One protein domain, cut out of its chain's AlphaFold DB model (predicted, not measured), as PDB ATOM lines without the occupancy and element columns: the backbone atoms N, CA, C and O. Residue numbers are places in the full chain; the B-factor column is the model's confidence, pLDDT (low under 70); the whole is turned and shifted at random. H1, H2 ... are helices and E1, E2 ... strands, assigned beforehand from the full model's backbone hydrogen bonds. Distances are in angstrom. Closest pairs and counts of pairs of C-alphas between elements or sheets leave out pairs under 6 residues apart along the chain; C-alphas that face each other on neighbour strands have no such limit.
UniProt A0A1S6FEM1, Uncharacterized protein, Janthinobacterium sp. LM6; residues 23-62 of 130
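Overview. This is residues 23 to 62 of the 130 residues of an uncharacterized protein of Janthinobacterium sp. LM6 (UniProt A0A1S6FEM1). A two-stranded antiparallel ribbon, E1 beside E2, makes one end of the domain, and a wide winding loop, residues 29 to 47, with the short helix H1 after it, makes the other. The first and last named elements, E1 and E2, lie side by side in the ribbon, and the loop leaves E1 at residue 29 and returns through H1 to E2. The printed part has 40 residues, with two named strands and one named helix in the order E1, H1, E2; the class is mixed, helices and strands, with under half of the residues in named elements. The whole is only just loose, close to compact, with a radius of gyration of the C-alphas of 10.8 A, and spans 29 by 20 by 15 A.

Arrangement. E1, residues 23 to 28, and E2, residues 56 to 61, are antiparallel neighbours, with 162 degrees between their directions. C-alphas 26 and 58 face each other at 4.5 A. N 27 and O 57 are within hydrogen-bond range at 2.8 A, as are N 59 and O 25 at 2.9 A. Residues 39 to 40 pair briefly with residues 43 to 44, antiparallel. H1, residues 48 to 54, has one pair of C-alphas within 8 A of E1: Glu 28 and Met 52, 7.4 A apart. In H1 every O i to N i+4 pair is within hydrogen-bond range.

Along the chain. E1 begins at C-alpha 23 (37.595, 28.371, -19.442) and is 15.1 A long from first to last C-alpha. H1 begins at C-alpha 48 (22.104, 46.792, -20.776) and is 9.8 A long. E2 is 16.5 A long and ends at C-alpha 61 (33.003, 23.668, -18.628).

Size, cuts and confidence. The two C-alphas farthest apart, those of Phe 23 and Asn 41, are 30.6 A apart. The link from E1 to H1 is long, with 19 residues, and that from H1 to E2 is tight. The printed part has no cut. Its mean pLDDT is 91.7, and no printed residue is under 70.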
ATOM      1  N   PHE A  23      37.914  27.298 -18.499       95.69
ATOM      2  CA  PHE A  23      37.595  28.371 -19.442       95.69
ATOM      3  C   PHE A  23      37.626  27.878 -20.897       95.69
ATOM      4  O   PHE A  23      38.594  27.248 -21.319       95.69
ATOM      5  N   VAL A  24      36.584  28.205 -21.666       95.25
ATOM      6  CA  VAL A  24      36.446  27.815 -23.078       95.25
ATOM      7  C   VAL A  24      36.598  29.027 -23.985       95.25
ATOM      8  O   VAL A  24      37.453  29.044 -24.866       95.25
ATOM      9  N   LEU A  25      35.753  30.041 -23.794       94.50
ATOM     10  CA  LEU A  25      35.769  31.235 -24.631       94.50
ATOM     11  C   LEU A  25      35.170  32.442 -23.916       94.50
ATOM     12  O   LEU A  25      34.333  32.320 -23.020       94.50
ATOM     13  N   ARG A  26      35.583  33.615 -24.387       94.25
ATOM     14  CA  ARG A  26      35.053  34.932 -24.038       94.25
ATOM     15  C   ARG A  26      34.484  35.556 -25.307       94.25
ATOM     16  O   ARG A  26      35.091  35.434 -26.371       94.25
ATOM     17  N   ARG A  27      33.321  36.188 -25.197       93.25
ATOM     18  CA  ARG A  27      32.681  36.963 -26.261       93.25
ATOM     19  C   ARG A  27      32.199  38.276 -25.687       93.25
ATOM     20  O   ARG A  27      31.569  38.283 -24.632       93.25
ATOM     21  N   GLU A  28      32.448  39.339 -26.427       93.94
ATOM     22  CA  GLU A  28      31.851  40.636 -26.154       93.94
ATOM     23  C   GLU A  28      30.328  40.518 -26.195       93.94
ATOM     24  O   GLU A  28      29.753  39.763 -26.994       93.94
ATOM     25  N   LEU A  29      29.670  41.239 -25.296       93.31
ATOM     26  CA  LEU A  29      28.237  41.449 -25.392       93.31
ATOM     27  C   LEU A  29      27.965  42.414 -26.547       93.31
ATOM     28  O   LEU A  29      28.743  43.325 -26.811       93.31
ATOM     29  N   THR A  30      26.861  42.203 -27.257       92.44
ATOM     30  CA  THR A  30      26.469  43.069 -28.372       92.44
ATOM     31  C   THR A  30      24.981  43.373 -28.308       92.44
ATOM     32  O   THR A  30      24.208  42.633 -27.694       92.44
ATOM     33  N   GLU A  31      24.558  44.429 -28.996       89.31
ATOM     34  CA  GLU A  31      23.138  44.764 -29.162       89.31
ATOM     35  C   GLU A  31      22.383  43.716 -29.992       89.31
ATOM     36  O   GLU A  31      21.175  43.553 -29.853       89.31
ATOM     37  N   LYS A  32      23.094  42.983 -30.860       87.00
ATOM     38  CA  LYS A  32      22.498  41.988 -31.765       87.00
ATOM     39  C   LYS A  32      22.275  40.633 -31.099       87.00
ATOM     40  O   LYS A  32      21.413  39.879 -31.541       87.00
ATOM     41  N   GLU A  33      23.061  40.306 -30.075       86.81
ATOM     42  CA  GLU A  33      23.004  39.022 -29.372       86.81
ATOM     43  C   GLU A  33      22.922  39.251 -27.858       86.81
ATOM     44  O   GLU A  33      23.877  39.029 -27.111       86.81
ATOM     45  N   VAL A  34      21.751  39.704 -27.406       90.56
ATOM     46  CA  VAL A  34      21.459  39.921 -25.985       90.56
ATOM     47  C   VAL A  34      21.245  38.572 -25.288       90.56
ATOM     48  O   VAL A  34      20.390  37.787 -25.713       90.56
ATOM     49  N   PRO A  35      21.982  38.259 -24.205       90.19
ATOM     50  CA  PRO A  35      21.755  37.038 -23.446       90.19
ATOM     51  C   PRO A  35      20.323  36.948 -22.921       90.19
ATOM     52  O   PRO A  35      19.763  37.929 -22.443       90.19
ATOM     53  N   ALA A  36      19.755  35.739 -22.910       89.81
ATOM     54  CA  ALA A  36      18.370  35.523 -22.486       89.81
ATOM     55  C   ALA A  36      18.062  36.029 -21.065       89.81
ATOM     56  O   ALA A  36      16.945  36.451 -20.795       89.81
ATOM     57  N   ALA A  37      19.058  36.012 -20.176       88.00
ATOM     58  CA  ALA A  37      18.940  36.515 -18.809       88.00
ATOM     59  C   ALA A  37      18.911  38.055 -18.710       88.00
ATOM     60  O   ALA A  37      18.557  38.583 -17.660       88.00
ATOM     61  N   LEU A  38      19.291  38.764 -19.777       89.75
ATOM     62  CA  LEU A  38      19.411  40.224 -19.833       89.75
ATOM     63  C   LEU A  38      18.362  40.877 -20.747       89.75
ATOM     64  O   LEU A  38      18.517  42.033 -21.133       89.75
ATOM     65  N   GLN A  39      17.290  40.155 -21.083       90.12
ATOM     66  CA  GLN A  39      16.196  40.652 -21.919       90.12
ATOM     67  C   GLN A  39      14.822  40.358 -21.306       90.12
ATOM     68  O   GLN A  39      14.624  39.347 -20.632       90.12
ATOM     69  N   VAL A  40      13.848  41.220 -21.595       88.69
ATOM     70  CA  VAL A  40      12.427  41.050 -21.258       88.69
ATOM     71  C   VAL A  40      11.615  41.316 -22.517       88.69
ATOM     72  O   VAL A  40      11.808  42.322 -23.183       88.69
ATOM     73  N   ASN A  41      10.709  40.399 -22.872       90.50
ATOM     74  CA  ASN A  41       9.904  40.490 -24.099       90.50
ATOM     75  C   ASN A  41      10.733  40.680 -25.388       90.50
ATOM     76  O   ASN A  41      10.253  41.299 -26.329       90.50
ATOM     77  N   ARG A  42      11.942  40.090 -25.441       86.88
ATOM     78  CA  ARG A  42      12.935  40.213 -26.535       86.88
ATOM     79  C   ARG A  42      13.591  41.588 -26.677       86.88
ATOM     80  O   ARG A  42      14.325  41.795 -27.633       86.88
ATOM     81  N   GLU A  43      13.393  42.470 -25.705       90.56
ATOM     82  CA  GLU A  43      14.089  43.749 -25.619       90.56
ATOM     83  C   GLU A  43      15.143  43.704 -24.502       90.56
ATOM     84  O   GLU A  43      14.904  43.055 -23.474       90.56
ATOM     85  N   PRO A  44      16.301  44.371 -24.660       91.62
ATOM     86  CA  PRO A  44      17.289  44.486 -23.594       91.62
ATOM     87  C   PRO A  44      16.693  45.087 -22.314       91.62
ATOM     88  O   PRO A  44      15.837  45.972 -22.355       91.62
ATOM     89  N   LEU A  45      17.172  44.635 -21.153       90.62
ATOM     90  CA  LEU A  45      16.840  45.269 -19.877       90.62
ATOM     91  C   LEU A  45      17.343  46.727 -19.831       90.62
ATOM     92  O   LEU A  45      18.400  47.032 -20.395       90.62
ATOM     93  N   PRO A  46      16.661  47.628 -19.096       90.75
ATOM     94  CA  PRO A  46      17.216  48.939 -18.775       90.75
ATOM     95  C   PRO A  46      18.616  48.803 -18.152       90.75
ATOM     96  O   PRO A  46      18.802  48.013 -17.229       90.75
ATOM     97  N   GLY A  47      19.594  49.557 -18.664       89.44
ATOM     98  CA  GLY A  47      20.997  49.475 -18.228       89.44
ATOM     99  C   GLY A  47      21.856  48.441 -18.970       89.44
ATOM    100  O   GLY A  47      23.032  48.291 -18.646       89.44
ATOM    101  N   TYR A  48      21.320  47.749 -19.985       91.12
ATOM    102  CA  TYR A  48      22.104  46.792 -20.776       91.12
ATOM    103  C   TYR A  48      23.327  47.422 -21.460       91.12
ATOM    104  O   TYR A  48      24.358  46.768 -21.552       91.12
ATOM    105  N   GLU A  49      23.254  48.687 -21.878       92.62
ATOM    106  CA  GLU A  49      24.386  49.399 -22.490       92.62
ATOM    107  C   GLU A  49      25.601  49.478 -21.548       92.62
ATOM    108  O   GLU A  49      26.729  49.207 -21.956       92.62
ATOM    109  N   GLU A  50      25.382  49.763 -20.260       92.62
ATOM    110  CA  GLU A  50      26.452  49.775 -19.256       92.62
ATOM    111  C   GLU A  50      27.030  48.371 -19.048       92.62
ATOM    112  O   GLU A  50      28.251  48.197 -18.997       92.62
ATOM    113  N   ILE A  51      26.163  47.353 -18.992       92.00
ATOM    114  CA  ILE A  51      26.589  45.957 -18.858       92.00
ATOM    115  C   ILE A  51      27.432  45.539 -20.067       92.00
ATOM    116  O   ILE A  51      28.482  44.929 -19.890       92.00
ATOM    117  N   MET A  52      26.999  45.895 -21.274       92.88
ATOM    118  CA  MET A  52      27.676  45.581 -22.529       92.88
ATOM    119  C   MET A  52      29.063  46.226 -22.619       92.88
ATOM    120  O   MET A  52      30.002  45.588 -23.084       92.88
ATOM    121  N   ASN A  53      29.204  47.459 -22.128       93.12
ATOM    122  CA  ASN A  53      30.479  48.177 -22.122       93.12
ATOM    123  C   ASN A  53      31.432  47.732 -20.996       93.12
ATOM    124  O   ASN A  53      32.620  48.054 -21.039       93.12
ATOM    125  N   THR A  54      30.929  47.016 -19.984       92.81
ATOM    126  CA  THR A  54      31.701  46.646 -18.781       92.81
ATOM    127  C   THR A  54      32.033  45.156 -18.712       92.81
ATOM    128  O   THR A  54      33.066  44.780 -18.153       92.81
ATOM    129  N   TYR A  55      31.167  44.296 -19.249       93.12
ATOM    130  CA  TYR A  55      31.233  42.850 -19.067       93.12
ATOM    131  C   TYR A  55      31.215  42.089 -20.386       93.12
ATOM    132  O   TYR A  55      30.612  42.496 -21.374       93.12
ATOM    133  N   ASP A  56      31.790  40.893 -20.336       92.88
ATOM    134  CA  ASP A  56      31.741  39.928 -21.422       92.88
ATOM    135  C   ASP A  56      30.947  38.692 -21.036       92.88
ATOM    136  O   ASP A  56      30.850  38.298 -19.869       92.88
ATOM    137  N   ARG A  57      30.465  37.997 -22.060       91.94
ATOM    138  CA  ARG A  57      29.951  36.645 -21.920       91.94
ATOM    139  C   ARG A  57      31.114  35.660 -21.907       91.94
ATOM    140  O   ARG A  57      31.892  35.574 -22.856       91.94
ATOM    141  N   VAL A  58      31.185  34.851 -20.857       93.00
ATOM    142  CA  VAL A  58      32.181  33.783 -20.716       93.00
ATOM    143  C   VAL A  58      31.493  32.423 -20.727       93.00
ATOM    144  O   VAL A  58      30.404  32.260 -20.180       93.00
ATOM    145  N   VAL A  59      32.140  31.447 -21.360       93.12
ATOM    146  CA  VAL A  59      31.754  30.034 -21.320       93.12
ATOM    147  C   VAL A  59      32.882  29.248 -20.667       93.12
ATOM    148  O   VAL A  59      34.050  29.399 -21.037       93.12
ATOM    149  N   PHE A  60      32.525  28.396 -19.713       95.31
ATOM    150  CA  PHE A  60      33.420  27.434 -19.085       95.31
ATOM    151  C   PHE A  60      32.714  26.084 -18.942       95.31
ATOM    152  O   PHE A  60      31.486  26.023 -18.863       95.31
ATOM    153  N   ASN A  61      33.498  25.011 -18.897       96.00
ATOM    154  CA  ASN A  61      33.003  23.668 -18.628       96.00
ATOM    155  C   ASN A  61      33.179  23.355 -17.144       96.00
ATOM    156  O   ASN A  61      34.302  23.381 -16.640       96.00
ATOM    157  N   ALA A  62      32.076  23.068 -16.462       94.12
ATOM    158  CA  ALA A  62      32.065  22.809 -15.025       94.12
ATOM    159  C   ALA A  62      31.967  21.299 -14.716       94.12
ATOM    160  O   ALA A  62      32.662  20.776 -13.848       94.12
TER     161      ALA A  62